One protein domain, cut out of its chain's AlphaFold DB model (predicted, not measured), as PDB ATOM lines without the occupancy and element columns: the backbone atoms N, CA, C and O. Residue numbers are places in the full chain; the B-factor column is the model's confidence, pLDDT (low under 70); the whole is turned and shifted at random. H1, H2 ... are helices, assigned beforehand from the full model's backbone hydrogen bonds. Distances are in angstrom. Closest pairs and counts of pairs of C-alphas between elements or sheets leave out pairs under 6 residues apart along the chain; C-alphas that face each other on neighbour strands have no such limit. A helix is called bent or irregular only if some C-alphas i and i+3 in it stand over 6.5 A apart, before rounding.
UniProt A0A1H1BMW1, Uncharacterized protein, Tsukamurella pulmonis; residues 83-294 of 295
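This is residues 83 to 294 of the 295 residues of an uncharacterized protein of Tsukamurella pulmonis (UniProt A0A1H1BMW1). A long rod of helices is built of two antiparallel pairs set end to end, H1 beside H4 and H5 beside H7b, with the H2-H3 hairpin near one end and the H6-H7a hairpin at the other. H8 and H9 pack on H7b. The printed part has 212 residues with nine named helices, H1 to H9 in order, and no named strand: all helix. It is loose, with a radius of gyration of the C-alphas of 24.4 A, and spans 81 by 33 by 24 A.

H1, residues 83 to 105, touches H4, residues 149 to 174, at a shallow tilt of 17 degrees, opposite ways; their closest C-alphas, Thr 103 and Ala 157, are 5.4 A apart. H2, residues 115 to 128, and H3, residues 136 to 144, form a hairpin, closest at the C-alphas of Ser 115 and Leu 140, 5.3 A. H4 and H5, residues 176 to 200, meet only through their link. The hub, H7, residues 215 to 247, was assigned as one helix by its hydrogen bonds but is bent: C-alphas 222 and 225 are 7.1 A apart, and arms H7a, residues 215 to 222, and H7b, residues 225 to 247, stand at a steep tilt of 46 degrees. H6, residues 207 to 213, forms a hairpin with H7a, closest at the C-alphas of Ala 210 and Ala 217, 4.9 A. H5 touches H7b at a shallow tilt of 17 degrees, opposite ways, closest at the C-alphas of Ala 183 and Ile 234, 6.2 A. H8, residues 268 to 281, touches H7b at the C-alphas of Thr 271 and His 239, 5.7 A; H9, residues 286 to 293, touches H5 at those of Thr 288 and Ala 195, 5.2 A. Every O i to N i+4 pair is within hydrogen-bond range except in H1, 17 of 19, and H3, 3 of 5.

H1 begins at C-alpha 83 (21.835, -34.787, -23.635), measures 34.2 A and is only just irregular, with C-alphas 87 and 90 6.7 A apart. H4 measures 36.6 A, H5 36.3 A and H7b 32.7 A. H9 ends at C-alpha 293 (32.621, -33.477, -5.817).

The C-alphas farthest apart, Thr 146 and Arg 212, are 82.6 A apart. The printed part has no cut; the link from H7b to H8, residues 248 to 267, is long. Mean pLDDT of the printed part is 81.8; 41 residues are under 70, among them 105 to 119 and 134 to 153.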
ATOM      1  N   SER A  83      22.398 -33.750 -22.768       90.38
ATOM      2  CA  SER A  83      21.835 -34.787 -23.635       90.38
ATOM      3  C   SER A  83      20.415 -35.177 -23.212       90.38
ATOM      4  O   SER A  83      19.573 -35.477 -24.061       90.38
ATOM      5  N   ALA A  84      20.108 -35.125 -21.911       92.44
ATOM      6  CA  ALA A  84      18.769 -35.413 -21.401       92.44
ATOM      7  C   ALA A  84      17.741 -34.356 -21.852       92.44
ATOM      8  O   ALA A  84      16.618 -34.703 -22.229       92.44
ATOM      9  N   GLU A  85      18.127 -33.077 -21.891       93.44
ATOM     10  CA  GLU A  85      17.265 -31.999 -22.395       93.44
ATOM     11  C   GLU A  85      17.029 -32.088 -23.906       93.44
ATOM     12  O   GLU A  85      15.930 -31.789 -24.378       93.44
ATOM     13  N   ALA A  86      18.005 -32.569 -24.681       93.06
ATOM     14  CA  ALA A  86      17.809 -32.804 -26.112       93.06
ATOM     15  C   ALA A  86      16.674 -33.814 -26.388       93.06
ATOM     16  O   ALA A  86      15.958 -33.682 -27.384       93.06
ATOM     17  N   ILE A  87      16.471 -34.781 -25.485       94.12
ATOM     18  CA  ILE A  87      15.395 -35.780 -25.556       94.12
ATOM     19  C   ILE A  87      14.079 -35.209 -25.006       94.12
ATOM     20  O   ILE A  87      13.023 -35.342 -25.632       94.12
ATOM     21  N   TRP A  88      14.119 -34.584 -23.828       94.62
ATOM     22  CA  TRP A  88      12.914 -34.170 -23.102       94.62
ATOM     23  C   TRP A  88      12.337 -32.830 -23.562       94.62
ATOM     24  O   TRP A  88      11.120 -32.699 -23.720       94.62
ATOM     25  N   GLY A  89      13.188 -31.845 -23.835       92.69
ATOM     26  CA  GLY A  89      12.805 -30.481 -24.190       92.69
ATOM     27  C   GLY A  89      11.815 -30.377 -25.359       92.69
ATOM     28  O   GLY A  89      10.870 -29.582 -25.288       92.69
ATOM     29  N   PRO A  90      11.954 -31.154 -26.453       93.81
ATOM     30  CA  PRO A  90      10.958 -31.183 -27.526       93.81
ATOM     31  C   PRO A  90       9.578 -31.688 -27.073       93.81
ATOM     32  O   PRO A  90       8.559 -31.139 -27.496       93.81
ATOM     33  N   ILE A  91       9.533 -32.704 -26.206       92.88
ATOM     34  CA  ILE A  91       8.287 -33.280 -25.676       92.88
ATOM     35  C   ILE A  91       7.617 -32.266 -24.757       92.88
ATOM     36  O   ILE A  91       6.453 -31.928 -24.963       92.88
ATOM     37  N   LEU A  92       8.377 -31.727 -23.802       91.81
ATOM     38  CA  LEU A  92       7.890 -30.745 -22.843       91.81
ATOM     39  C   LEU A  92       7.286 -29.529 -23.556       91.81
ATOM     40  O   LEU A  92       6.130 -29.181 -23.321       91.81
ATOM     41  N   ARG A  93       8.021 -28.932 -24.506       92.19
ATOM     42  CA  ARG A  93       7.534 -27.786 -25.292       92.19
ATOM     43  C   ARG A  93       6.287 -28.112 -26.106       92.19
ATOM     44  O   ARG A  93       5.398 -27.267 -26.204       92.19
ATOM     45  N   ARG A  94       6.190 -29.316 -26.680       91.75
ATOM     46  CA  ARG A  94       5.007 -29.743 -27.443       91.75
ATOM     47  C   ARG A  94       3.772 -29.839 -26.551       91.75
ATOM     48  O   ARG A  94       2.733 -29.291 -26.914       91.75
ATOM     49  N   GLU A  95       3.875 -30.512 -25.407       89.56
ATOM     50  CA  GLU A  95       2.745 -30.696 -24.489       89.56
ATOM     51  C   GLU A  95       2.315 -29.362 -23.863       89.56
ATOM     52  O   GLU A  95       1.133 -29.019 -23.904       89.56
ATOM     53  N   LEU A  96       3.268 -28.549 -23.391       89.06
ATOM     54  CA  LEU A  96       2.986 -27.213 -22.856       89.06
ATOM     55  C   LEU A  96       2.403 -26.276 -23.917       89.06
ATOM     56  O   LEU A  96       1.446 -25.552 -23.645       89.06
ATOM     57  N   GLY A  97       2.925 -26.317 -25.143       84.94
ATOM     58  CA  GLY A  97       2.391 -25.544 -26.261       84.94
ATOM     59  C   GLY A  97       0.989 -25.992 -26.686       84.94
ATOM     60  O   GLY A  97       0.192 -25.173 -27.143       84.94
ATOM     61  N   SER A  98       0.655 -27.279 -26.537       83.19
ATOM     62  CA  SER A  98      -0.703 -27.792 -26.754       83.19
ATOM     63  C   SER A  98      -1.648 -27.330 -25.645       83.19
ATOM     64  O   SER A  98      -2.703 -26.777 -25.941       83.19
ATOM     65  N   CYS A  99      -1.241 -27.477 -24.381       83.81
ATOM     66  CA  CYS A  99      -2.008 -27.015 -23.227       83.81
ATOM     67  C   CYS A  99      -2.283 -25.511 -23.313       83.81
ATOM     68  O   CYS A  99      -3.431 -25.101 -23.204       83.81
ATOM     69  N   SER A 100      -1.256 -24.701 -23.592       81.69
ATOM     70  CA  SER A 100      -1.378 -23.246 -23.735       81.69
ATOM     71  C   SER A 100      -2.399 -22.861 -24.811       81.69
ATOM     72  O   SER A 100      -3.310 -22.077 -24.541       81.69
ATOM     73  N   ARG A 101      -2.332 -23.491 -25.996       78.38
ATOM     74  CA  ARG A 101      -3.297 -23.274 -27.089       78.38
ATOM     75  C   ARG A 101      -4.725 -23.670 -26.724       78.38
ATOM     76  O   ARG A 101      -5.650 -22.966 -27.104       78.38
ATOM     77  N   VAL A 102      -4.918 -24.769 -25.997       75.75
ATOM     78  CA  VAL A 102      -6.252 -25.161 -25.515       75.75
ATOM     79  C   VAL A 102      -6.742 -24.151 -24.479       75.75
ATOM     80  O   VAL A 102      -7.821 -23.591 -24.634       75.75
ATOM     81  N   THR A 103      -5.931 -23.826 -23.471       74.38
ATOM     82  CA  THR A 103      -6.312 -22.885 -22.408       74.38
ATOM     83  C   THR A 103      -6.610 -21.475 -22.916       74.38
ATOM     84  O   THR A 103      -7.496 -20.822 -22.370       74.38
ATOM     85  N   SER A 104      -5.942 -21.009 -23.979       70.25
ATOM     86  CA  SER A 104      -6.238 -19.708 -24.589       70.25
ATOM     87  C   SER A 104      -7.569 -19.691 -25.346       70.25
ATOM     88  O   SER A 104      -8.190 -18.638 -25.456       70.25
ATOM     89  N   ARG A 105      -8.032 -20.853 -25.825       67.19
ATOM     90  CA  ARG A 105      -9.320 -21.038 -26.515       67.19
ATOM     91  C   ARG A 105     -10.483 -21.326 -25.575       67.19
ATOM     92  O   ARG A 105     -11.620 -21.149 -25.978       67.19
ATOM     93  N   LEU A 106     -10.215 -21.688 -24.320       62.59
ATOM     94  CA  LEU A 106     -11.227 -21.806 -23.260       62.59
ATOM     95  C   LEU A 106     -11.760 -20.445 -22.772       62.59
ATOM     96  O   LEU A 106     -12.495 -20.384 -21.785       62.59
ATOM     97  N   GLN A 107     -11.403 -19.351 -23.453       57.12
ATOM     98  CA  GLN A 107     -12.087 -18.072 -23.315       57.12
ATOM     99  C   GLN A 107     -13.536 -18.180 -23.840       57.12
ATOM    100  O   GLN A 107     -13.792 -18.895 -24.804       57.12
ATOM    101  N   PRO A 108     -14.495 -17.515 -23.182       49.00
ATOM    102  CA  PRO A 108     -15.918 -17.849 -23.251       49.00
ATOM    103  C   PRO A 108     -16.568 -17.639 -24.632       49.00
ATOM    104  O   PRO A 108     -16.669 -16.493 -25.067       49.00
ATOM    105  N   ARG A 109     -17.074 -18.721 -25.251       42.81
ATOM    106  CA  ARG A 109     -18.103 -18.800 -26.329       42.81
ATOM    107  C   ARG A 109     -18.907 -20.144 -26.159       42.81
ATOM    108  O   ARG A 109     -18.414 -20.962 -25.391       42.81
ATOM    109  N   GLU A 110     -20.092 -20.371 -26.777       38.16
ATOM    110  CA  GLU A 110     -21.210 -21.374 -26.558       38.16
ATOM    111  C   GLU A 110     -21.535 -22.529 -27.591       38.16
ATOM    112  O   GLU A 110     -21.717 -22.240 -28.756       38.16
ATOM    113  N   ALA A 111     -21.744 -23.809 -27.182       33.31
ATOM    114  CA  ALA A 111     -22.270 -25.019 -27.918       33.31
ATOM    115  C   ALA A 111     -21.413 -26.317 -28.201       33.31
ATOM    116  O   ALA A 111     -20.579 -26.352 -29.101       33.31
ATOM    117  N   GLY A 112     -21.722 -27.413 -27.462       35.44
ATOM    118  CA  GLY A 112     -21.910 -28.847 -27.854       35.44
ATOM    119  C   GLY A 112     -20.855 -29.967 -28.104       35.44
ATOM    120  O   GLY A 112     -20.652 -30.312 -29.265       35.44
ATOM    121  N   LYS A 113     -20.356 -30.702 -27.074       39.84
ATOM    122  CA  LYS A 113     -20.020 -32.180 -27.033       39.84
ATOM    123  C   LYS A 113     -19.521 -32.610 -25.617       39.84
ATOM    124  O   LYS A 113     -19.327 -31.774 -24.750       39.84
ATOM    125  N   THR A 114     -19.309 -33.896 -25.299       52.25
ATOM    126  CA  THR A 114     -18.834 -34.324 -23.949       52.25
ATOM    127  C   THR A 114     -17.410 -33.847 -23.622       52.25
ATOM    128  O   THR A 114     -16.493 -34.078 -24.413       52.25
ATOM    129  N   SER A 115     -17.202 -33.249 -22.441       55.03
ATOM    130  CA  SER A 115     -16.008 -32.451 -22.107       55.03
ATOM    131  C   SER A 115     -14.664 -33.161 -22.237       55.03
ATOM    132  O   SER A 115     -13.712 -32.598 -22.774       55.03
ATOM    133  N   THR A 116     -14.586 -34.414 -21.806       54.84
ATOM    134  CA  THR A 116     -13.390 -35.252 -21.938       54.84
ATOM    135  C   THR A 116     -13.072 -35.580 -23.394       54.84
ATOM    136  O   THR A 116     -11.941 -35.378 -23.818       54.84
ATOM    137  N   ALA A 117     -14.062 -35.999 -24.187       58.53
ATOM    138  CA  ALA A 117     -13.853 -36.350 -25.595       58.53
ATOM    139  C   ALA A 117     -13.480 -35.131 -26.458       58.53
ATOM    140  O   ALA A 117     -12.664 -35.241 -27.370       58.53
ATOM    141  N   ILE A 118     -14.040 -33.955 -26.148       62.38
ATOM    142  CA  ILE A 118     -13.672 -32.692 -26.804       62.38
ATOM    143  C   ILE A 118     -12.224 -32.326 -26.498       62.38
ATOM    144  O   ILE A 118     -11.460 -31.995 -27.403       62.38
ATOM    145  N   LEU A 119     -11.844 -32.368 -25.218       64.25
ATOM    146  CA  LEU A 119     -10.505 -31.980 -24.791       64.25
ATOM    147  C   LEU A 119      -9.453 -32.982 -25.275       64.25
ATOM    148  O   LEU A 119      -8.385 -32.551 -25.697       64.25
ATOM    149  N   GLU A 120      -9.744 -34.285 -25.298       70.81
ATOM    150  CA  GLU A 120      -8.865 -35.292 -25.908       70.81
ATOM    151  C   GLU A 120      -8.674 -35.046 -27.408       70.81
ATOM    152  O   GLU A 120      -7.533 -34.954 -27.866       70.81
ATOM    153  N   ALA A 121      -9.760 -34.840 -28.159       69.94
ATOM    154  CA  ALA A 121      -9.691 -34.558 -29.591       69.94
ATOM    155  C   ALA A 121      -8.951 -33.242 -29.900       69.94
ATOM    156  O   ALA A 121      -8.159 -33.176 -30.841       69.94
ATOM    157  N   ALA A 122      -9.146 -32.198 -29.090       74.25
ATOM    158  CA  ALA A 122      -8.453 -30.919 -29.249       74.25
ATOM    159  C   ALA A 122      -6.976 -30.982 -28.853       74.25
ATOM    160  O   ALA A 122      -6.133 -30.367 -29.513       74.25
ATOM    161  N   LEU A 123      -6.638 -31.742 -27.807       71.38
ATOM    162  CA  LEU A 123      -5.249 -32.031 -27.460       71.38
ATOM    163  C   LEU A 123      -4.568 -32.804 -28.595       71.38
ATOM    164  O   LEU A 123      -3.420 -32.503 -28.916       71.38
ATOM    165  N   ASP A 124      -5.264 -33.739 -29.241       80.12
ATOM    166  CA  ASP A 124      -4.744 -34.466 -30.400       80.12
ATOM    167  C   ASP A 124      -4.559 -33.584 -31.641       80.12
ATOM    168  O   ASP A 124      -3.479 -33.602 -32.239       80.12
ATOM    169  N   ALA A 125      -5.535 -32.742 -31.987       78.56
ATOM    170  CA  ALA A 125      -5.399 -31.765 -33.071       78.56
ATOM    171  C   ALA A 125      -4.238 -30.783 -32.804       78.56
ATOM    172  O   ALA A 125      -3.398 -30.518 -33.671       78.56
ATOM    173  N   GLY A 126      -4.108 -30.316 -31.555       69.06
ATOM    174  CA  GLY A 126      -3.000 -29.479 -31.099       69.06
ATOM    175  C   GLY A 126      -1.629 -30.138 -31.294       69.06
ATOM    176  O   GLY A 126      -0.701 -29.481 -31.787       69.06
ATOM    177  N   ARG A 127      -1.494 -31.435 -30.976       73.44
ATOM    178  CA  ARG A 127      -0.261 -32.221 -31.207       73.44
ATOM    179  C   ARG A 127       0.095 -32.305 -32.689       73.44
ATOM    180  O   ARG A 127       1.271 -32.188 -33.024       73.44
ATOM    181  N   LYS A 128      -0.907 -32.470 -33.557       80.00
ATOM    182  CA  LYS A 128      -0.740 -32.600 -35.014       80.00
ATOM    183  C   LYS A 128      -0.536 -31.270 -35.748       80.00
ATOM    184  O   LYS A 128      -0.288 -31.279 -36.947       80.00
ATOM    185  N   ARG A 129      -0.573 -30.134 -35.036       72.25
ATOM    186  CA  ARG A 129      -0.579 -28.774 -35.622       72.25
ATOM    187  C   ARG A 129      -1.763 -28.540 -36.569       72.25
ATOM    188  O   ARG A 129      -1.683 -27.701 -37.459       72.25
ATOM    189  N   GLU A 130      -2.850 -29.265 -36.353       75.38
ATOM    190  CA  GLU A 130      -4.103 -29.079 -37.071       75.38
ATOM    191  C   GLU A 130      -4.886 -27.909 -36.458       75.38
ATOM    192  O   GLU A 130      -4.588 -27.443 -35.349       75.38
ATOM    193  N   ALA A 131      -5.879 -27.408 -37.193       70.88
ATOM    194  CA  ALA A 131      -6.783 -26.391 -36.677       70.88
ATOM    195  C   ALA A 131      -7.572 -26.970 -35.493       70.88
ATOM    196  O   ALA A 131      -8.295 -27.955 -35.634       70.88
ATOM    197  N   ILE A 132      -7.410 -26.363 -34.316       69.50
ATOM    198  CA  ILE A 132      -8.266 -26.651 -33.163       69.50
ATOM    199  C   ILE A 132      -9.623 -25.992 -33.454       69.50
ATOM    200  O   ILE A 132      -9.609 -24.820 -33.846       69.50
ATOM    201  N   PRO A 133     -10.758 -26.697 -33.278       70.88
ATOM    202  CA  PRO A 133     -12.084 -26.132 -33.514       70.88
ATOM    203  C   PRO A 133     -12.259 -24.795 -32.787       70.88
ATOM    204  O   PRO A 133     -11.878 -24.657 -31.620       70.88
ATOM    205  N   GLU A 134     -12.774 -23.787 -33.492       67.06
ATOM    206  CA  GLU A 134     -12.938 -22.435 -32.940       67.06
ATOM    207  C   GLU A 134     -14.018 -22.383 -31.854       67.06
ATOM    208  O   GLU A 134     -13.980 -21.517 -30.981       67.06
ATOM    209  N   ASP A 135     -14.908 -23.371 -31.872       62.97
ATOM    210  CA  ASP A 135     -16.044 -23.592 -30.994       62.97
ATOM    211  C   ASP A 135     -15.722 -24.548 -29.824       62.97
ATOM    212  O   ASP A 135     -16.559 -25.282 -29.320       62.97
ATOM    213  N   LEU A 136     -14.482 -24.599 -29.336       64.62
ATOM    214  CA  LEU A 136     -14.135 -25.560 -28.275       64.62
ATOM    215  C   LEU A 136     -14.746 -25.219 -26.900       64.62
ATOM    216  O   LEU A 136     -15.205 -26.101 -26.173       64.62
ATOM    217  N   ALA A 137     -14.719 -23.936 -26.522       55.78
ATOM    218  CA  ALA A 137     -15.339 -23.447 -25.283       55.78
ATOM    219  C   ALA A 137     -16.860 -23.601 -25.335       55.78
ATOM    220  O   ALA A 137     -17.494 -23.951 -24.335       55.78
ATOM    221  N   GLU A 138     -17.386 -23.409 -26.542       53.84
ATOM    222  CA  GLU A 138     -18.773 -23.604 -26.903       53.84
ATOM    223  C   GLU A 138     -19.173 -25.040 -26.528       53.84
ATOM    224  O   GLU A 138     -20.037 -25.270 -25.666       53.84
ATOM    225  N   GLN A 139     -18.423 -25.999 -27.068       58.19
ATOM    226  CA  GLN A 139     -18.608 -27.433 -26.889       58.19
ATOM    227  C   GLN A 139     -18.692 -27.887 -25.424       58.19
ATOM    228  O   GLN A 139     -19.514 -28.738 -25.072       58.19
ATOM    229  N   LEU A 140     -17.907 -27.260 -24.549       58.12
ATOM    230  CA  LEU A 140     -17.853 -27.563 -23.119       58.12
ATOM    231  C   LEU A 140     -18.998 -26.944 -22.304       58.12
ATOM    232  O   LEU A 140     -19.438 -27.541 -21.319       58.12
ATOM    233  N   ALA A 141     -19.470 -25.757 -22.689       52.38
ATOM    234  CA  ALA A 141     -20.470 -24.994 -21.946       52.38
ATOM    235  C   ALA A 141     -21.885 -25.590 -22.050       52.38
ATOM    236  O   ALA A 141     -22.618 -25.614 -21.060       52.38
ATOM    237  N   GLU A 142     -22.257 -26.125 -23.216       55.66
ATOM    238  CA  GLU A 142     -23.583 -26.730 -23.437       55.66
ATOM    239  C   GLU A 142     -23.781 -28.013 -22.617       55.66
ATOM    240  O   GLU A 142     -24.884 -28.310 -22.168       55.66
ATOM    241  N   VAL A 143     -22.691 -28.728 -22.325       58.69
ATOM    242  CA  VAL A 143     -22.704 -29.893 -21.426       58.69
ATOM    243  C   VAL A 143     -22.812 -29.506 -19.946       58.69
ATOM    244  O   VAL A 143     -23.238 -30.324 -19.135       58.69
ATOM    245  N   ALA A 144     -22.469 -28.269 -19.575       54.06
ATOM    246  CA  ALA A 144     -22.426 -27.828 -18.178       54.06
ATOM    247  C   ALA A 144     -23.728 -27.170 -17.670       54.06
ATOM    248  O   ALA A 144     -23.923 -27.092 -16.456       54.06
ATOM    249  N   GLY A 145     -24.628 -26.730 -18.558       46.91
ATOM    250  CA  GLY A 145     -25.888 -26.071 -18.189       46.91
ATOM    251  C   GLY A 145     -25.719 -24.603 -17.751       46.91
ATOM    252  O   GLY A 145     -24.804 -24.229 -17.021       46.91
ATOM    253  N   THR A 146     -26.628 -23.757 -18.236       45.78
ATOM    254  CA  THR A 146     -26.662 -22.279 -18.194       45.78
ATOM    255  C   THR A 146     -26.128 -21.596 -16.922       45.78
ATOM    256  O   THR A 146     -26.600 -21.848 -15.816       45.78
ATOM    257  N   GLY A 147     -25.207 -20.636 -17.107       46.53
ATOM    258  CA  GLY A 147     -24.788 -19.637 -16.103       46.53
ATOM    259  C   GLY A 147     -23.375 -19.803 -15.534       46.53
ATOM    260  O   GLY A 147     -22.828 -18.865 -14.961       46.53
ATOM    261  N   ARG A 148     -22.739 -20.959 -15.739       54.44
ATOM    262  CA  ARG A 148     -21.421 -21.282 -15.165       54.44
ATOM    263  C   ARG A 148     -20.260 -21.151 -16.144       54.44
ATOM    264  O   ARG A 148     -19.239 -21.785 -15.945       54.44
ATOM    265  N   LEU A 149     -20.365 -20.331 -17.187       54.75
ATOM    266  CA  LEU A 149     -19.349 -20.237 -18.249       54.75
ATOM    267  C   LEU A 149     -17.934 -19.952 -17.707       54.75
ATOM    268  O   LEU A 149     -16.973 -20.603 -18.094       54.75
ATOM    269  N   ILE A 150     -17.810 -19.036 -16.741       60.19
ATOM    270  CA  ILE A 150     -16.526 -18.717 -16.092       60.19
ATOM    271  C   ILE A 150     -16.005 -19.906 -15.272       60.19
ATOM    272  O   ILE A 150     -14.803 -20.174 -15.265       60.19
ATOM    273  N   GLU A 151     -16.887 -20.615 -14.571       63.50
ATOM    274  CA  GLU A 151     -16.527 -21.793 -13.777       63.50
ATOM    275  C   GLU A 151     -16.153 -22.970 -14.686       63.50
ATOM    276  O   GLU A 151     -15.102 -23.565 -14.486       63.50
ATOM    277  N   ALA A 152     -16.907 -23.204 -15.760       63.44
ATOM    278  CA  ALA A 152     -16.635 -24.199 -16.790       63.44
ATOM    279  C   ALA A 152     -15.317 -23.922 -17.530       63.44
ATOM    280  O   ALA A 152     -14.535 -24.844 -17.737       63.44
ATOM    281  N   SER A 153     -15.001 -22.664 -17.857       64.75
ATOM    282  CA  SER A 153     -13.694 -22.282 -18.411       64.75
ATOM    283  C   SER A 153     -12.554 -22.536 -17.420       64.75
ATOM    284  O   SER A 153     -11.495 -23.038 -17.802       64.75
ATOM    285  N   ARG A 154     -12.751 -22.221 -16.132       70.31
ATOM    286  CA  ARG A 154     -11.760 -22.483 -15.072       70.31
ATOM    287  C   ARG A 154     -11.558 -23.978 -14.834       70.31
ATOM    288  O   ARG A 154     -10.425 -24.401 -14.609       70.31
ATOM    289  N   ASP A 155     -12.628 -24.758 -14.881       76.88
ATOM    290  CA  ASP A 155     -12.610 -26.211 -14.721       76.88
ATOM    291  C   ASP A 155     -12.020 -26.892 -15.954       76.88
ATOM    292  O   ASP A 155     -11.189 -27.782 -15.814       76.88
ATOM    293  N   GLY A 156     -12.336 -26.405 -17.154       75.94
ATOM    294  CA  GLY A 156     -11.724 -26.838 -18.407       75.94
ATOM    295  C   GLY A 156     -10.224 -26.554 -18.444       75.94
ATOM    296  O   GLY A 156      -9.445 -27.428 -18.814       75.94
ATOM    297  N   ALA A 157      -9.786 -25.371 -17.998       78.94
ATOM    298  CA  ALA A 157      -8.364 -25.040 -17.917       78.94
ATOM    299  C   ALA A 157      -7.648 -25.902 -16.868       78.94
ATOM    300  O   ALA A 157      -6.525 -26.357 -17.091       78.94
ATOM    301  N   TYR A 158      -8.315 -26.168 -15.740       83.62
ATOM    302  CA  TYR A 158      -7.804 -27.073 -14.718       83.62
ATOM    303  C   TYR A 158      -7.680 -28.514 -15.220       83.62
ATOM    304  O   TYR A 158      -6.649 -29.155 -15.005       83.62
ATOM    305  N   LEU A 159      -8.693 -29.005 -15.928       83.56
ATOM    306  CA  LEU A 159      -8.708 -30.333 -16.522       83.56
ATOM    307  C   LEU A 159      -7.639 -30.463 -17.612       83.56
ATOM    308  O   LEU A 159      -6.865 -31.413 -17.579       83.56
ATOM    309  N   ALA A 160      -7.517 -29.481 -18.510       81.19
ATOM    310  CA  ALA A 160      -6.480 -29.452 -19.542       81.19
ATOM    311  C   ALA A 160      -5.065 -29.471 -18.935       81.19
ATOM    312  O   ALA A 160      -4.209 -30.243 -19.378       81.19
ATOM    313  N   GLY A 161      -4.827 -28.685 -17.880       87.69
ATOM    314  CA  GLY A 161      -3.574 -28.714 -17.124       87.69
ATOM    315  C   GLY A 161      -3.319 -30.072 -16.464       87.69
ATOM    316  O   GLY A 161      -2.228 -30.626 -16.586       87.69
ATOM    317  N   SER A 162      -4.340 -30.660 -15.838       89.50
ATOM    318  CA  SER A 162      -4.250 -31.967 -15.171       89.50
ATOM    319  C   SER A 162      -3.985 -33.112 -16.154       89.50
ATOM    320  O   SER A 162      -3.126 -33.954 -15.901       89.50
ATOM    321  N   MET A 163      -4.652 -33.117 -17.312       88.94
ATOM    322  CA  MET A 163      -4.409 -34.080 -18.392       88.94
ATOM    323  C   MET A 163      -3.004 -33.925 -18.976       88.94
ATOM    324  O   MET A 163      -2.328 -34.921 -19.233       88.94
ATOM    325  N   THR A 164      -2.538 -32.686 -19.148       91.62
ATOM    326  CA  THR A 164      -1.174 -32.405 -19.616       91.62
ATOM    327  C   THR A 164      -0.139 -32.931 -18.622       91.62
ATOM    328  O   THR A 164       0.787 -33.630 -19.027       91.62
ATOM    329  N   ALA A 165      -0.319 -32.681 -17.323       92.62
ATOM    330  CA  ALA A 165       0.559 -33.203 -16.275       92.62
ATOM    331  C   ALA A 165       0.543 -34.744 -16.215       92.62
ATOM    332  O   ALA A 165       1.599 -35.382 -16.152       92.62
ATOM    333  N   ALA A 166      -0.636 -35.370 -16.308       92.44
ATOM    334  CA  ALA A 166      -0.765 -36.828 -16.375       92.44
ATOM    335  C   ALA A 166      -0.032 -37.404 -17.596       92.44
ATOM    336  O   ALA A 166       0.676 -38.410 -17.494       92.44
ATOM    337  N   ARG A 167      -0.121 -36.723 -18.741       91.94
ATOM    338  CA  ARG A 167       0.574 -37.132 -19.958       91.94
ATOM    339  C   ARG A 167       2.082 -36.963 -19.859       91.94
ATOM    340  O   ARG A 167       2.795 -37.913 -20.159       91.94
ATOM    341  N   LEU A 168       2.571 -35.822 -19.375       94.38
ATOM    342  CA  LEU A 168       3.996 -35.624 -19.090       94.38
ATOM    343  C   LEU A 168       4.522 -36.711 -18.143       94.38
ATOM    344  O   LEU A 168       5.605 -37.249 -18.365       94.38
ATOM    345  N   SER A 169       3.724 -37.109 -17.147       94.56
ATOM    346  CA  SER A 169       4.066 -38.194 -16.219       94.56
ATOM    347  C   SER A 169       4.184 -39.544 -16.924       94.56
ATOM    348  O   SER A 169       5.101 -40.312 -16.639       94.56
ATOM    349  N   SER A 170       3.278 -39.839 -17.855       94.88
ATOM    350  CA  SER A 170       3.345 -41.052 -18.672       94.88
ATOM    351  C   SER A 170       4.556 -41.038 -19.609       94.88
ATOM    352  O   SER A 170       5.287 -42.023 -19.692       94.88
ATOM    353  N   GLU A 171       4.805 -39.920 -20.292       95.19
ATOM    354  CA  GLU A 171       5.885 -39.779 -21.276       95.19
ATOM    355  C   GLU A 171       7.274 -39.856 -20.623       95.19
ATOM    356  O   GLU A 171       8.170 -40.497 -21.181       95.19
ATOM    357  N   ILE A 172       7.461 -39.261 -19.435       94.50
ATOM    358  CA  ILE A 172       8.741 -39.338 -18.714       94.50
ATOM    359  C   ILE A 172       8.992 -40.736 -18.149       94.50
ATOM    360  O   ILE A 172      10.119 -41.225 -18.199       94.50
ATOM    361  N   LYS A 173       7.946 -41.427 -17.669       95.25
ATOM    362  CA  LYS A 173       8.046 -42.826 -17.220       95.25
ATOM    363  C   LYS A 173       8.394 -43.753 -18.380       95.25
ATOM    364  O   LYS A 173       9.274 -44.597 -18.228       95.25
ATOM    365  N   ALA A 174       7.767 -43.555 -19.540       95.75
ATOM    366  CA  ALA A 174       8.056 -44.321 -20.750       95.75
ATOM    367  C   ALA A 174       9.512 -44.148 -21.216       95.75
ATOM    368  O   ALA A 174      10.133 -45.116 -21.647       95.75
ATOM    369  N   ARG A 175      10.083 -42.946 -21.064       95.25
ATOM    370  CA  ARG A 175      11.466 -42.629 -21.469       95.25
ATOM    371  C   ARG A 175      12.492 -42.683 -20.350       95.25
ATOM    372  O   ARG A 175      13.634 -42.287 -20.565       95.25
ATOM    373  N   LYS A 176      12.135 -43.208 -19.174       95.44
ATOM    374  CA  LYS A 176      13.037 -43.272 -18.015       95.44
ATOM    375  C   LYS A 176      14.421 -43.807 -18.393       95.44
ATOM    376  O   LYS A 176      15.421 -43.175 -18.081       95.44
ATOM    377  N   LYS A 177      14.467 -44.947 -19.091       96.38
ATOM    378  CA  LYS A 177      15.726 -45.601 -19.478       96.38
ATOM    379  C   LYS A 177      16.570 -44.746 -20.423       96.38
ATOM    380  O   LYS A 177      17.780 -44.700 -20.257       96.38
ATOM    381  N   GLU A 178      15.944 -44.078 -21.389       96.69
ATOM    382  CA  GLU A 178      16.631 -43.222 -22.367       96.69
ATOM    383  C   GLU A 178      17.215 -41.976 -21.697       96.69
ATOM    384  O   GLU A 178      18.372 -41.635 -21.920       96.69
ATOM    385  N   LEU A 179      16.436 -41.335 -20.822       96.38
ATOM    386  CA  LEU A 179      16.872 -40.152 -20.082       96.38
ATOM    387  C   LEU A 179      17.983 -40.487 -19.080       96.38
ATOM    388  O   LEU A 179      18.969 -39.758 -18.996       96.38
ATOM    389  N   GLU A 180      17.859 -41.600 -18.346       95.06
ATOM    390  CA  GLU A 180      18.922 -42.078 -17.452       95.06
ATOM    391  C   GLU A 180      20.191 -42.431 -18.237       95.06
ATOM    392  O   GLU A 180      21.284 -42.071 -17.809       95.06
ATOM    393  N   ALA A 181      20.069 -43.073 -19.403       95.62
ATOM    394  CA  ALA A 181      21.214 -43.377 -20.257       95.62
ATOM    395  C   ALA A 181      21.916 -42.108 -20.766       95.62
ATOM    396  O   ALA A 181      23.142 -42.047 -20.726       95.62
ATOM    397  N   ALA A 182      21.161 -41.086 -21.177       96.19
ATOM    398  CA  ALA A 182      21.716 -39.801 -21.599       96.19
ATOM    399  C   ALA A 182      22.469 -39.098 -20.455       96.19
ATOM    400  O   ALA A 182      23.611 -38.685 -20.631       96.19
ATOM    401  N   ALA A 183      21.882 -39.046 -19.254       94.88
ATOM    402  CA  ALA A 183      22.550 -38.475 -18.084       94.88
ATOM    403  C   ALA A 183      23.797 -39.282 -17.664       94.88
ATOM    404  O   ALA A 183      24.801 -38.705 -17.247       94.88
ATOM    405  N   HIS A 184      23.772 -40.615 -17.794       95.31
ATOM    406  CA  HIS A 184      24.951 -41.454 -17.557       95.31
ATOM    407  C   HIS A 184      26.052 -41.223 -18.599       95.31
ATOM    408  O   HIS A 184      27.228 -41.263 -18.248       95.31
ATOM    409  N   GLN A 185      25.693 -40.985 -19.862       96.50
ATOM    410  CA  GLN A 185      26.656 -40.649 -20.909       96.50
ATOM    411  C   GLN A 185      27.328 -39.302 -20.628       96.50
ATOM    412  O   GLN A 185      28.551 -39.203 -20.721       96.50
ATOM    413  N   ASP A 186      26.550 -38.296 -20.222       96.06
ATOM    414  CA  ASP A 186      27.077 -36.989 -19.827       96.06
ATOM    415  C   ASP A 186      28.012 -37.119 -18.608       96.06
ATOM    416  O   ASP A 186      29.082 -36.505 -18.577       96.06
ATOM    417  N   LEU A 187      27.665 -37.978 -17.637       96.38
ATOM    418  CA  LEU A 187      28.531 -38.297 -16.496       96.38
ATOM    419  C   LEU A 187      29.827 -38.989 -16.926       96.38
ATOM    420  O   LEU A 187      30.896 -38.617 -16.456       96.38
ATOM    421  N   ALA A 188      29.752 -39.971 -17.823       96.50
ATOM    422  CA  ALA A 188      30.927 -40.678 -18.322       96.50
ATOM    423  C   ALA A 188      31.888 -39.732 -19.060       96.50
ATOM    424  O   ALA A 188      33.098 -39.791 -18.837       96.50
ATOM    425  N   ALA A 189      31.355 -38.822 -19.882       96.06
ATOM    426  CA  ALA A 189      32.145 -37.787 -20.538       96.06
ATOM    427  C   ALA A 189      32.805 -36.846 -19.517       96.06
ATOM    428  O   ALA A 189      33.994 -36.558 -19.619       96.06
ATOM    429  N   LEU A 190      32.065 -36.427 -18.485       96.12
ATOM    430  CA  LEU A 190      32.607 -35.583 -17.423       96.12
ATOM    431  C   LEU A 190      33.702 -36.290 -16.604       96.12
ATOM    432  O   LEU A 190      34.705 -35.664 -16.269       96.12
ATOM    433  N   VAL A 191      33.545 -37.581 -16.296       96.31
ATOM    434  CA  VAL A 191      34.571 -38.381 -15.606       96.31
ATOM    435  C   VAL A 191      35.834 -38.492 -16.458       96.31
ATOM    436  O   VAL A 191      36.933 -38.351 -15.927       96.31
ATOM    437  N   ALA A 192      35.702 -38.682 -17.773       95.69
ATOM    438  CA  ALA A 192      36.847 -38.699 -18.679       95.69
ATOM    439  C   ALA A 192      37.575 -37.340 -18.718       95.69
ATOM    440  O   ALA A 192      38.802 -37.303 -18.604       95.69
ATOM    441  N   ASP A 193      36.827 -36.233 -18.803       94.75
ATOM    442  CA  ASP A 193      37.381 -34.873 -18.744       94.75
ATOM    443  C   ASP A 193      38.119 -34.633 -17.417       94.75
ATOM    444  O   ASP A 193      39.248 -34.140 -17.394       94.75
ATOM    445  N   ALA A 194      37.506 -35.022 -16.298       94.25
ATOM    446  CA  ALA A 194      38.083 -34.850 -14.972       94.25
ATOM    447  C   ALA A 194      39.311 -35.740 -14.746       94.25
ATOM    448  O   ALA A 194      40.273 -35.281 -14.138       94.25
ATOM    449  N   ALA A 195      39.343 -36.958 -15.289       94.81
ATOM    450  CA  ALA A 195      40.528 -37.810 -15.251       94.81
ATOM    451  C   ALA A 195      41.688 -37.206 -16.057       94.81
ATOM    452  O   ALA A 195      42.846 -37.295 -15.643       94.81
ATOM    453  N   GLN A 196      41.402 -36.553 -17.190       93.69
ATOM    454  CA  GLN A 196      42.421 -35.806 -17.929       93.69
ATOM    455  C   GLN A 196      42.951 -34.633 -17.100       93.69
ATOM    456  O   GLN A 196      44.162 -34.496 -16.954       93.69
ATOM    457  N   VAL A 197      42.060 -33.826 -16.517       92.56
ATOM    458  CA  VAL A 197      42.442 -32.687 -15.666       92.56
ATOM    459  C   VAL A 197      43.230 -33.147 -14.435       92.56
ATOM    460  O   VAL A 197      44.246 -32.537 -14.114       92.56
ATOM    461  N   ALA A 198      42.842 -34.252 -13.794       92.38
ATOM    462  CA  ALA A 198      43.553 -34.826 -12.651       92.38
ATOM    463  C   ALA A 198      45.006 -35.182 -12.989       92.38
ATOM    464  O   ALA A 198      45.904 -34.870 -12.214       92.38
ATOM    465  N   ARG A 199      45.247 -35.787 -14.160       92.44
ATOM    466  CA  ARG A 199      46.606 -36.121 -14.619       92.44
ATOM    467  C   ARG A 199      47.456 -34.877 -14.866       92.44
ATOM    468  O   ARG A 199      48.613 -34.834 -14.463       92.44
ATOM    469  N   GLU A 200      46.888 -33.849 -15.491       90.62
ATOM    470  CA  GLU A 200      47.605 -32.588 -15.746       90.62
ATOM    471  C   GLU A 200      47.916 -31.811 -14.454       90.62
ATOM    472  O   GLU A 200      48.897 -31.068 -14.392       90.62
ATOM    473  N   LEU A 201      47.101 -32.006 -13.412       90.69
ATOM    474  CA  LEU A 201      47.261 -31.388 -12.097       90.69
ATOM    475  C   LEU A 201      48.034 -32.251 -11.088       90.69
ATOM    476  O   LEU A 201      48.168 -31.858  -9.930       90.69
ATOM    477  N   GLU A 202      48.577 -33.402 -11.488       91.38
ATOM    478  CA  GLU A 202      49.302 -34.289 -10.575       91.38
ATOM    479  C   GLU A 202      50.538 -33.591  -9.983       91.38
ATOM    480  O   GLU A 202      51.515 -33.336 -10.685       91.38
ATOM    481  N   GLY A 203      50.520 -33.275  -8.684       86.31
ATOM    482  CA  GLY A 203      51.585 -32.505  -8.025       86.31
ATOM    483  C   GLY A 203      51.518 -30.991  -8.275       86.31
ATOM    484  O   GLY A 203      52.520 -30.301  -8.103       86.31
ATOM    485  N   VAL A 204      50.363 -30.476  -8.710       85.38
ATOM    486  CA  VAL A 204      50.064 -29.045  -8.839       85.38
ATOM    487  C   VAL A 204      49.078 -28.648  -7.742       85.38
ATOM    488  O   VAL A 204      47.898 -28.973  -7.805       85.38
ATOM    489  N   ASP A 205      49.563 -27.924  -6.737       85.44
ATOM    490  CA  ASP A 205      48.778 -27.488  -5.574       85.44
ATOM    491  C   ASP A 205      48.356 -26.009  -5.632       85.44
ATOM    492  O   ASP A 205      47.559 -25.544  -4.816       85.44
ATOM    493  N   SER A 206      48.879 -25.258  -6.603       85.69
ATOM    494  CA  SER A 206      48.696 -23.813  -6.711       85.69
ATOM    495  C   SER A 206      48.791 -23.326  -8.157       85.69
ATOM    496  O   SER A 206      49.439 -23.939  -9.010       85.69
ATOM    497  N   ALA A 207      48.178 -22.168  -8.422       82.44
ATOM    498  CA  ALA A 207      48.234 -21.510  -9.726       82.44
ATOM    499  C   ALA A 207      49.681 -21.200 -10.153       82.44
ATOM    500  O   ALA A 207      50.035 -21.377 -11.316       82.44
ATOM    501  N   ASP A 208      50.540 -20.807  -9.208       84.56
ATOM    502  CA  ASP A 208      51.955 -20.533  -9.477       84.56
ATOM    503  C   ASP A 208      52.711 -21.796  -9.904       84.56
ATOM    504  O   ASP A 208      53.533 -21.750 -10.823       84.56
ATOM    505  N   VAL A 209      52.423 -22.941  -9.275       85.00
ATOM    506  CA  VAL A 209      52.998 -24.234  -9.675       85.00
ATOM    507  C   VAL A 209      52.472 -24.656 -11.048       85.00
ATOM    508  O   VAL A 209      53.258 -25.133 -11.869       85.00
ATOM    509  N   ALA A 210      51.195 -24.402 -11.355       83.88
ATOM    510  CA  ALA A 210      50.629 -24.651 -12.681       83.88
ATOM    511  C   ALA A 210      51.356 -23.837 -13.767       83.88
ATOM    512  O   ALA A 210      51.783 -24.397 -14.777       83.88
ATOM    513  N   ILE A 211      51.579 -22.537 -13.527       88.81
ATOM    514  CA  ILE A 211      52.305 -21.641 -14.444       88.81
ATOM    515  C   ILE A 211      53.732 -22.138 -14.683       88.81
ATOM    516  O   ILE A 211      54.184 -22.177 -15.827       88.81
ATOM    517  N   ARG A 212      54.436 -22.555 -13.624       89.31
ATOM    518  CA  ARG A 212      55.802 -23.095 -13.740       89.31
ATOM    519  C   ARG A 212      55.852 -24.416 -14.502       89.31
ATOM    520  O   ARG A 212      56.841 -24.676 -15.181       89.31
ATOM    521  N   ARG A 213      54.815 -25.248 -14.381       85.75
ATOM    522  CA  ARG A 213      54.732 -26.557 -15.039       85.75
ATOM    523  C   ARG A 213      54.405 -26.451 -16.527       85.75
ATOM    524  O   ARG A 213      54.842 -27.296 -17.302       85.75
ATOM    525  N   GLY A 214      53.691 -25.403 -16.927       89.69
ATOM    526  CA  GLY A 214      53.476 -25.048 -18.324       89.69
ATOM    527  C   GLY A 214      52.006 -24.939 -18.713       89.69
ATOM    528  O   GLY A 214      51.094 -24.997 -17.890       89.69
ATOM    529  N   GLN A 215      51.775 -24.761 -20.012       89.94
ATOM    530  CA  GLN A 215      50.470 -24.379 -20.551       89.94
ATOM    531  C   GLN A 215      49.355 -25.401 -20.261       89.94
ATOM    532  O   GLN A 215      48.229 -24.987 -19.988       89.94
ATOM    533  N   SER A 216      49.642 -26.709 -20.281       85.69
ATOM    534  CA  SER A 216      48.624 -27.741 -20.028       85.69
ATOM    535  C   SER A 216      48.096 -27.695 -18.591       85.69
ATOM    536  O   SER A 216      46.882 -27.685 -18.386       85.69
ATOM    537  N   ALA A 217      48.986 -27.549 -17.604       83.25
ATOM    538  CA  ALA A 217      48.629 -27.428 -16.194       83.25
ATOM    539  C   ALA A 217      47.842 -26.139 -15.901       83.25
ATOM    540  O   ALA A 217      46.893 -26.170 -15.124       83.25
ATOM    541  N   VAL A 218      48.178 -25.017 -16.551       87.56
ATOM    542  CA  VAL A 218      47.417 -23.756 -16.420       87.56
ATOM    543  C   VAL A 218      45.990 -23.907 -16.948       87.56
ATOM    544  O   VAL A 218      45.043 -23.478 -16.289       87.56
ATOM    545  N   ILE A 219      45.820 -24.533 -18.117       87.25
ATOM    546  CA  ILE A 219      44.491 -24.795 -18.686       87.25
ATOM    547  C   ILE A 219      43.696 -25.711 -17.750       87.25
ATOM    548  O   ILE A 219      42.560 -25.393 -17.401       87.25
ATOM    549  N   ALA A 220      44.298 -26.811 -17.294       86.12
ATOM    550  CA  ALA A 220      43.669 -27.747 -16.367       86.12
ATOM    551  C   ALA A 220      43.260 -27.070 -15.045       86.12
ATOM    552  O   ALA A 220      42.151 -27.291 -14.555       86.12
ATOM    553  N   TRP A 221      44.107 -26.181 -14.516       85.12
ATOM    554  CA  TRP A 221      43.825 -25.400 -13.311       85.12
ATOM    555  C   TRP A 221      42.601 -24.496 -13.487       85.12
ATOM    556  O   TRP A 221      41.744 -24.442 -12.607       85.12
ATOM    557  N   GLY A 222      42.475 -23.837 -14.643       86.00
ATOM    558  CA  GLY A 222      41.315 -23.001 -14.969       86.00
ATOM    559  C   GLY A 222      40.018 -23.786 -15.199       86.00
ATOM    560  O   GLY A 222      38.935 -23.258 -14.962       86.00
ATOM    561  N   LEU A 223      40.103 -25.047 -15.636       88.06
ATOM    562  CA  LEU A 223      38.932 -25.890 -15.908       88.06
ATOM    563  C   LEU A 223      38.334 -26.541 -14.655       88.06
ATOM    564  O   LEU A 223      37.173 -26.954 -14.690       88.06
ATOM    565  N   ARG A 224      39.095 -26.626 -13.556       83.44
ATOM    566  CA  ARG A 224      38.700 -27.336 -12.330       83.44
ATOM    567  C   ARG A 224      37.317 -26.933 -11.821       83.44
ATOM    568  O   ARG A 224      36.484 -27.797 -11.561       83.44
ATOM    569  N   ASP A 225      37.070 -25.636 -11.677       82.31
ATOM    570  CA  ASP A 225      35.837 -25.155 -11.051       82.31
ATOM    571  C   ASP A 225      34.617 -25.411 -11.964       82.31
ATOM    572  O   ASP A 225      33.544 -25.788 -11.488       82.31
ATOM    573  N   GLY A 226      34.811 -25.365 -13.288       86.19
ATOM    574  CA  GLY A 226      33.780 -25.711 -14.273       86.19
ATOM    575  C   GLY A 226      33.388 -27.195 -14.270       86.19
ATOM    576  O   GLY A 226      32.245 -27.531 -14.587       86.19
ATOM    577  N   LEU A 227      34.290 -28.101 -13.865       90.62
ATOM    578  CA  LEU A 227      33.963 -29.525 -13.716       90.62
ATOM    579  C   LEU A 227      32.921 -29.752 -12.611       90.62
ATOM    580  O   LEU A 227      31.994 -30.541 -12.796       90.62
ATOM    581  N   ARG A 228      33.021 -29.015 -11.497       88.94
ATOM    582  CA  ARG A 228      32.054 -29.093 -10.390       88.94
ATOM    583  C   ARG A 228      30.681 -28.584 -10.806       88.94
ATOM    584  O   ARG A 228      29.672 -29.218 -10.511       88.94
ATOM    585  N   GLU A 229      30.615 -27.477 -11.540       88.31
ATOM    586  CA  GLU A 229      29.342 -26.940 -12.042       88.31
ATOM    587  C   GLU A 229      28.639 -27.910 -13.002       88.31
ATOM    588  O   GLU A 229      27.424 -28.138 -12.906       88.31
ATOM    589  N   ARG A 230      29.408 -28.549 -13.893       90.62
ATOM    590  CA  ARG A 230      28.903 -29.608 -14.778       90.62
ATOM    591  C   ARG A 230      28.431 -30.823 -13.981       90.62
ATOM    592  O   ARG A 230      27.352 -31.341 -14.263       90.62
ATOM    593  N   MET A 231      29.173 -31.223 -12.946       92.38
ATOM    594  CA  MET A 231      28.792 -32.318 -12.051       92.38
ATOM    595  C   MET A 231      27.443 -32.053 -11.376       92.38
ATOM    596  O   MET A 231      26.562 -32.914 -11.357       92.38
ATOM    597  N   VAL A 232      27.248 -30.834 -10.868       90.06
ATOM    598  CA  VAL A 232      25.981 -30.409 -10.260       90.06
ATOM    599  C   VAL A 232      24.841 -30.449 -11.269       90.06
ATOM    600  O   VAL A 232      23.734 -30.846 -10.913       90.06
ATOM    601  N   SER A 233      25.087 -30.046 -12.513       91.12
ATOM    602  CA  SER A 233      24.072 -30.051 -13.572       91.12
ATOM    603  C   SER A 233      23.617 -31.476 -13.898       91.12
ATOM    604  O   SER A 233      22.424 -31.760 -13.862       91.12
ATOM    605  N   ILE A 234      24.554 -32.416 -14.041       92.94
ATOM    606  CA  ILE A 234      24.236 -33.836 -14.261       92.94
ATOM    607  C   ILE A 234      23.517 -34.445 -13.047       92.94
ATOM    608  O   ILE A 234      22.545 -35.188 -13.192       92.94
ATOM    609  N   ALA A 235      23.939 -34.106 -11.825       92.00
ATOM    610  CA  ALA A 235      23.258 -34.551 -10.612       92.00
ATOM    611  C   ALA A 235      21.825 -33.991 -10.511       92.00
ATOM    612  O   ALA A 235      20.920 -34.695 -10.052       92.00
ATOM    613  N   LYS A 236      21.595 -32.750 -10.965       91.19
ATOM    614  CA  LYS A 236      20.253 -32.156 -11.087       91.19
ATOM    615  C   LYS A 236      19.417 -32.898 -12.118       91.19
ATOM    616  O   LYS A 236      18.263 -33.197 -11.821       91.19
ATOM    617  N   ASP A 237      19.998 -33.269 -13.254       92.94
ATOM    618  CA  ASP A 237      19.304 -34.028 -14.294       92.94
ATOM    619  C   ASP A 237      18.858 -35.398 -13.771       92.94
ATOM    620  O   ASP A 237      17.678 -35.749 -13.841       92.94
ATOM    621  N   LEU A 238      19.763 -36.133 -13.119       92.88
ATOM    622  CA  LEU A 238      19.447 -37.404 -12.462       92.88
ATOM    623  C   LEU A 238      18.390 -37.242 -11.364       92.88
ATOM    624  O   LEU A 238      17.478 -38.065 -11.253       92.88
ATOM    625  N   HIS A 239      18.481 -36.187 -10.548       91.38
ATOM    626  CA  HIS A 239      17.468 -35.894  -9.536       91.38
ATOM    627  C   HIS A 239      16.101 -35.639 -10.173       91.38
ATOM    628  O   HIS A 239      15.111 -36.231  -9.742       91.38
ATOM    629  N   TYR A 240      16.051 -34.803 -11.211       91.31
ATOM    630  CA  TYR A 240      14.831 -34.480 -11.934       91.31
ATOM    631  C   TYR A 240      14.210 -35.733 -12.547       91.31
ATOM    632  O   TYR A 240      13.041 -36.000 -12.287       91.31
ATOM    633  N   ILE A 241      14.980 -36.551 -13.275       93.12
ATOM    634  CA  ILE A 241      14.492 -37.792 -13.897       93.12
ATOM    635  C   ILE A 241      13.935 -38.742 -12.834       93.12
ATOM    636  O   ILE A 241      12.806 -39.222 -12.957       93.12
ATOM    637  N   ARG A 242      14.681 -38.991 -11.750       91.81
ATOM    638  CA  ARG A 242      14.233 -39.882 -10.664       91.81
ATOM    639  C   ARG A 242      12.958 -39.370 -10.009       91.81
ATOM    640  O   ARG A 242      12.024 -40.140  -9.786       91.81
ATOM    641  N   ARG A 243      12.891 -38.071  -9.726       90.25
ATOM    642  CA  ARG A 243      11.732 -37.462  -9.076       90.25
ATOM    643  C   ARG A 243      10.516 -37.442 -10.004       90.25
ATOM    644  O   ARG A 243       9.438 -37.846  -9.588       90.25
ATOM    645  N   ALA A 244      10.689 -37.068 -11.268       90.25
ATOM    646  CA  ALA A 244       9.623 -37.046 -12.266       90.25
ATOM    647  C   ALA A 244       9.079 -38.439 -12.589       90.25
ATOM    648  O   ALA A 244       7.877 -38.612 -12.762       90.25
ATOM    649  N   THR A 245       9.936 -39.455 -12.620       91.62
ATOM    650  CA  THR A 245       9.501 -40.837 -12.870       91.62
ATOM    651  C   THR A 245       8.849 -41.484 -11.649       91.62
ATOM    652  O   THR A 245       7.988 -42.345 -11.821       91.62
ATOM    653  N   THR A 246       9.200 -41.056 -10.434       89.88
ATOM    654  CA  THR A 246       8.598 -41.555  -9.186       89.88
ATOM    655  C   THR A 246       7.278 -40.846  -8.887       89.88
ATOM    656  O   THR A 246       6.226 -41.478  -8.819       89.88
ATOM    657  N   SER A 247       7.327 -39.522  -8.757       88.62
ATOM    658  CA  SER A 247       6.210 -38.684  -8.311       88.62
ATOM    659  C   SER A 247       5.310 -38.216  -9.450       88.62
ATOM    660  O   SER A 247       4.152 -37.885  -9.221       88.62
ATOM    661  N   GLY A 248       5.828 -38.173 -10.678       90.31
ATOM    662  CA  GLY A 248       5.132 -37.545 -11.794       90.31
ATOM    663  C   GLY A 248       5.075 -36.021 -11.689       90.31
ATOM    664  O   GLY A 248       5.725 -35.372 -10.860       90.31
ATOM    665  N   PHE A 249       4.261 -35.459 -12.567       91.62
ATOM    666  CA  PHE A 249       3.907 -34.052 -12.627       91.62
ATOM    667  C   PHE A 249       2.529 -33.844 -12.008       91.62
ATOM    668  O   PHE A 249       1.635 -34.677 -12.151       91.62
ATOM    669  N   GLY A 250       2.365 -32.722 -11.317       87.50
ATOM    670  CA  GLY A 250       1.116 -32.325 -10.687       87.50
ATOM    671  C   GLY A 250       0.666 -30.966 -11.199       87.50
ATOM    672  O   GLY A 250       1.480 -30.074 -11.430       87.50
ATOM    673  N   PHE A 251      -0.645 -30.793 -11.333       87.56
ATOM    674  CA  PHE A 251      -1.232 -29.512 -11.693       87.56
ATOM    675  C   PHE A 251      -2.050 -28.949 -10.531       87.56
ATOM    676  O   PHE A 251      -2.994 -29.573 -10.048       87.56
ATOM    677  N   VAL A 252      -1.690 -27.743 -10.096       86.00
ATOM    678  CA  VAL A 252      -2.471 -26.950  -9.140       86.00
ATOM    679  C   VAL A 252      -3.147 -25.827  -9.918       86.00
ATOM    680  O   VAL A 252      -2.586 -25.323 -10.890       86.00
ATOM    681  N   ARG A 253      -4.352 -25.423  -9.508       77.50
ATOM    682  CA  ARG A 253      -5.120 -24.369 -10.184       77.50
ATOM    683  C   ARG A 253      -4.289 -23.080 -10.297       77.50
ATOM    684  O   ARG A 253      -3.804 -22.573  -9.291       77.50
ATOM    685  N   GLY A 254      -4.111 -22.577 -11.522       71.25
ATOM    686  CA  GLY A 254      -3.271 -21.404 -11.817       71.25
ATOM    687  C   GLY A 254      -1.757 -21.672 -11.861       71.25
ATOM    688  O   GLY A 254      -0.981 -20.736 -12.019       71.25
ATOM    689  N   GLY A 255      -1.327 -22.927 -11.706       81.44
ATOM    690  CA  GLY A 255       0.065 -23.351 -11.831       81.44
ATOM    691  C   GLY A 255       0.459 -23.726 -13.262       81.44
ATOM    692  O   GLY A 255      -0.293 -23.521 -14.209       81.44
ATOM    693  N   SER A 256       1.650 -24.310 -13.400       85.00
ATOM    694  CA  SER A 256       2.140 -24.875 -14.661       85.00
ATOM    695  C   SER A 256       2.094 -26.408 -14.601       85.00
ATOM    696  O   SER A 256       2.421 -26.966 -13.548       85.00
ATOM    697  N   PRO A 257       1.690 -27.106 -15.681       85.81
ATOM    698  CA  PRO A 257       1.544 -28.565 -15.684       85.81
ATOM    699  C   PRO A 257       2.870 -29.331 -15.774       85.81
ATOM    700  O   PRO A 257       2.867 -30.550 -15.650       85.81
ATOM    701  N   ASP A 258       3.999 -28.637 -15.935       86.75
ATOM    702  CA  ASP A 258       5.357 -29.189 -15.833       86.75
ATOM    703  C   ASP A 258       5.931 -29.160 -14.408       86.75
ATOM    704  O   ASP A 258       7.078 -29.559 -14.182       86.75
ATOM    705  N   ARG A 259       5.153 -28.710 -13.419       86.50
ATOM    706  CA  ARG A 259       5.583 -28.776 -12.026       86.50
ATOM    707  C   ARG A 259       5.553 -30.219 -11.551       86.50
ATOM    708  O   ARG A 259       4.528 -30.893 -11.579       86.50
ATOM    709  N   LEU A 260       6.694 -30.680 -11.062       86.38
ATOM    710  CA  LEU A 260       6.802 -31.966 -10.392       86.38
ATOM    711  C   LEU A 260       5.876 -32.005  -9.170       86.38
ATOM    712  O   LEU A 260       5.848 -31.049  -8.385       86.38
ATOM    713  N   ALA A 261       5.147 -33.109  -9.003       82.62
ATOM    714  CA  ALA A 261       4.209 -33.274  -7.900       82.62
ATOM    715  C   ALA A 261       4.915 -33.097  -6.541       82.62
ATOM    716  O   ALA A 261       6.097 -33.430  -6.372       82.62
ATOM    717  N   GLN A 262       4.196 -32.519  -5.575       71.12
ATOM    718  CA  GLN A 262       4.661 -32.416  -4.194       71.12
ATOM    719  C   GLN A 262       4.410 -33.760  -3.508       71.12
ATOM    720  O   GLN A 262       3.266 -34.140  -3.283       71.12
ATOM    721  N   GLY A 263       5.487 -34.491  -3.223       60.59
ATOM    722  CA  GLY A 263       5.443 -35.811  -2.595       60.59
ATOM    723  C   GLY A 263       6.309 -36.816  -3.349       60.59
ATOM    724  O   GLY A 263       6.197 -36.948  -4.563       60.59
ATOM    725  N   GLY A 264       7.211 -37.496  -2.643       58.72
ATOM    726  CA  GLY A 264       8.083 -38.529  -3.202       58.72
ATOM    727  C   GLY A 264       9.274 -38.837  -2.298       58.72
ATOM    728  O   GLY A 264       9.795 -37.948  -1.632       58.72
ATOM    729  N   GLU A 265       9.724 -40.092  -2.307       65.38
ATOM    730  CA  GLU A 265      10.866 -40.583  -1.513       65.38
ATOM    731  C   GLU A 265      12.236 -40.118  -2.047       65.38
ATOM    732  O   GLU A 265      13.271 -40.310  -1.406       65.38
ATOM    733  N   VAL A 266      12.272 -39.494  -3.229       79.38
ATOM    734  CA  VAL A 266      13.517 -39.057  -3.873       79.38
ATOM    735  C   VAL A 266      14.039 -37.782  -3.208       79.38
ATOM    736  O   VAL A 266      13.682 -36.666  -3.580       79.38
ATOM    737  N   SER A 267      14.928 -37.959  -2.233       81.56
ATOM    738  CA  SER A 267      15.662 -36.875  -1.571       81.56
ATOM    739  C   SER A 267      16.980 -36.545  -2.281       81.56
ATOM    740  O   SER A 267      17.524 -37.370  -3.023       81.56
ATOM    741  N   PHE A 268      17.547 -35.367  -1.998       82.06
ATOM    742  CA  PHE A 268      18.889 -34.996  -2.463       82.06
ATOM    743  C   PHE A 268      19.966 -35.983  -2.001       82.06
ATOM    744  O   PHE A 268      20.831 -36.352  -2.791       82.06
ATOM    745  N   ALA A 269      19.877 -36.471  -0.758       84.25
ATOM    746  CA  ALA A 269      20.795 -37.478  -0.230       84.25
ATOM    747  C   ALA A 269      20.746 -38.774  -1.058       84.25
ATOM    748  O   ALA A 269      21.786 -39.290  -1.459       84.25
ATOM    749  N   SER A 270      19.540 -39.244  -1.407       85.50
ATOM    750  CA  SER A 270      19.379 -40.432  -2.254       85.50
ATOM    751  C   SER A 270      19.931 -40.231  -3.672       85.50
ATOM    752  O   SER A 270      20.385 -41.187  -4.292       85.50
ATOM    753  N   THR A 271      19.878 -39.004  -4.213       89.12
ATOM    754  CA  THR A 271      20.479 -38.693  -5.520       89.12
ATOM    755  C   THR A 271      21.985 -38.767  -5.442       89.12
ATOM    756  O   THR A 271      22.590 -39.421  -6.283       89.12
ATOM    757  N   TRP A 272      22.591 -38.135  -4.442       89.62
ATOM    758  CA  TRP A 272      24.039 -38.155  -4.339       89.62
ATOM    759  C   TRP A 272      24.591 -39.558  -4.059       89.62
ATOM    760  O   TRP A 272      25.607 -39.908  -4.640       89.62
ATOM    761  N   ALA A 273      23.892 -40.391  -3.281       89.56
ATOM    762  CA  ALA A 273      24.258 -41.803  -3.125       89.56
ATOM    763  C   ALA A 273      24.241 -42.561  -4.466       89.56
ATOM    764  O   ALA A 273      25.130 -43.356  -4.755       89.56
ATOM    765  N   ARG A 274      23.253 -42.277  -5.325       90.50
ATOM    766  CA  ARG A 274      23.203 -42.846  -6.678       90.50
ATOM    767  C   ARG A 274      24.336 -42.332  -7.565       90.50
ATOM    768  O   ARG A 274      24.855 -43.082  -8.381       90.50
ATOM    769  N   VAL A 275      24.692 -41.059  -7.438       91.62
ATOM    770  CA  VAL A 275      25.824 -40.472  -8.157       91.62
ATOM    771  C   VAL A 275      27.135 -41.141  -7.740       91.62
ATOM    772  O   VAL A 275      27.898 -41.517  -8.620       91.62
ATOM    773  N   ASP A 276      27.362 -41.352  -6.440       91.62
ATOM    774  CA  ASP A 276      28.542 -42.072  -5.938       91.62
ATOM    775  C   ASP A 276      28.626 -43.485  -6.549       91.62
ATOM    776  O   ASP A 276      29.644 -43.841  -7.133       91.62
ATOM    777  N   GLU A 277      27.525 -44.248  -6.531       92.94
ATOM    778  CA  GLU A 277      27.455 -45.588  -7.144       92.94
ATOM    779  C   GLU A 277      27.793 -45.564  -8.649       92.94
ATOM    780  O   GLU A 277      28.386 -46.498  -9.191       92.94
ATOM    781  N   LEU A 278      27.390 -44.510  -9.366       93.81
ATOM    782  CA  LEU A 278      27.698 -44.361 -10.788       93.81
ATOM    783  C   LEU A 278      29.167 -44.001 -11.023       93.81
ATOM    784  O   LEU A 278      29.763 -44.535 -11.955       93.81
ATOM    785  N   LEU A 279      29.752 -43.139 -10.188       93.62
ATOM    786  CA  LEU A 279      31.181 -42.819 -10.241       93.62
ATOM    787  C   LEU A 279      32.035 -44.067  -9.977       93.62
ATOM    788  O   LEU A 279      32.984 -44.320 -10.719       93.62
ATOM    789  N   GLU A 280      31.642 -44.892  -9.001       93.19
ATOM    790  CA  GLU A 280      32.274 -46.188  -8.727       93.19
ATOM    791  C   GLU A 280      32.194 -47.120  -9.944       93.19
ATOM    792  O   GLU A 280      33.201 -47.685 -10.365       93.19
ATOM    793  N   LYS A 281      31.022 -47.235 -10.585       95.56
ATOM    794  CA  LYS A 281      30.852 -48.049 -11.807       95.56
ATOM    795  C   LYS A 281      31.669 -47.556 -12.996       95.56
ATOM    796  O   LYS A 281      32.045 -48.359 -13.848       95.56
ATOM    797  N   LEU A 282      31.910 -46.251 -13.076       94.75
ATOM    798  CA  LEU A 282      32.755 -45.638 -14.099       94.75
ATOM    799  C   LEU A 282      34.253 -45.749 -13.766       94.75
ATOM    800  O   LEU A 282      35.073 -45.294 -14.559       94.75
ATOM    801  N   ASN A 283      34.613 -46.377 -12.640       92.94
ATOM    802  CA  ASN A 283      35.980 -46.483 -12.130       92.94
ATOM    803  C   ASN A 283      36.664 -45.111 -11.972       92.94
ATOM    804  O   ASN A 283      37.854 -44.969 -12.262       92.94
ATOM    805  N   ALA A 284      35.916 -44.088 -11.540       90.19
ATOM    806  CA  ALA A 284      36.499 -42.789 -11.222       90.19
ATOM    807  C   ALA A 284      37.461 -42.942 -10.031       90.19
ATOM    808  O   ALA A 284      37.069 -43.417  -8.969       90.19
ATOM    809  N   ASN A 285      38.727 -42.557 -10.209       89.81
ATOM    810  CA  ASN A 285      39.710 -42.593  -9.123       89.81
ATOM    811  C   ASN A 285      39.490 -41.441  -8.124       89.81
ATOM    812  O   ASN A 285      38.709 -40.518  -8.386       89.81
ATOM    813  N   ASP A 286      40.196 -41.479  -6.992       88.25
ATOM    814  CA  ASP A 286      40.046 -40.490  -5.916       88.25
ATOM    815  C   ASP A 286      40.302 -39.061  -6.411       88.25
ATOM    816  O   ASP A 286      39.444 -38.199  -6.256       88.25
ATOM    817  N   ALA A 287      41.397 -38.831  -7.143       86.50
ATOM    818  CA  ALA A 287      41.723 -37.510  -7.688       86.50
ATOM    819  C   ALA A 287      40.631 -36.960  -8.628       86.50
ATOM    820  O   ALA A 287      40.298 -35.777  -8.590       86.50
ATOM    821  N   THR A 288      40.034 -37.819  -9.460       90.06
ATOM    822  CA  THR A 288      38.909 -37.453 -10.334       90.06
ATOM    823  C   THR A 288      37.679 -37.102  -9.500       90.06
ATOM    824  O   THR A 288      37.021 -36.092  -9.744       90.06
ATOM    825  N   THR A 289      37.384 -37.914  -8.487       87.56
ATOM    826  CA  THR A 289      36.243 -37.712  -7.587       87.56
ATOM    827  C   THR A 289      36.382 -36.416  -6.785       87.56
ATOM    828  O   THR A 289      35.408 -35.672  -6.660       87.56
ATOM    829  N   ASP A 290      37.587 -36.089  -6.324       87.12
ATOM    830  CA  ASP A 290      37.887 -34.864  -5.575       87.12
ATOM    831  C   ASP A 290      37.713 -33.607  -6.436       87.12
ATOM    832  O   ASP A 290      37.185 -32.587  -5.976       87.12
ATOM    833  N   LEU A 291      38.080 -33.674  -7.719       87.12
ATOM    834  CA  LEU A 291      37.821 -32.581  -8.656       87.12
ATOM    835  C   LEU A 291      36.320 -32.369  -8.870       87.12
ATOM    836  O   LEU A 291      35.869 -31.224  -8.877       87.12
ATOM    837  N   LEU A 292      35.551 -33.453  -9.012       88.06
ATOM    838  CA  LEU A 292      34.126 -33.408  -9.346       88.06
ATOM    839  C   LEU A 292      33.225 -33.034  -8.168       88.06
ATOM    840  O   LEU A 292      32.267 -32.280  -8.340       88.06
ATOM    841  N   VAL A 293      33.502 -33.584  -6.988       81.12
ATOM    842  CA  VAL A 293      32.621 -33.477  -5.817       81.12
ATOM    843  C   VAL A 293      33.197 -32.530  -4.768       81.12
ATOM    844  O   VAL A 293      32.421 -31.940  -4.019       81.12
ATOM    845  N   GLY A 294      34.520 -32.335  -4.753       70.62
ATOM    846  CA  GLY A 294      35.221 -31.640  -3.680       70.62
ATOM    847  C   GLY A 294      35.082 -32.410  -2.383       70.62
ATOM    848  O   GLY A 294      34.207 -32.091  -1.592       70.62
TER     849      GLY A 294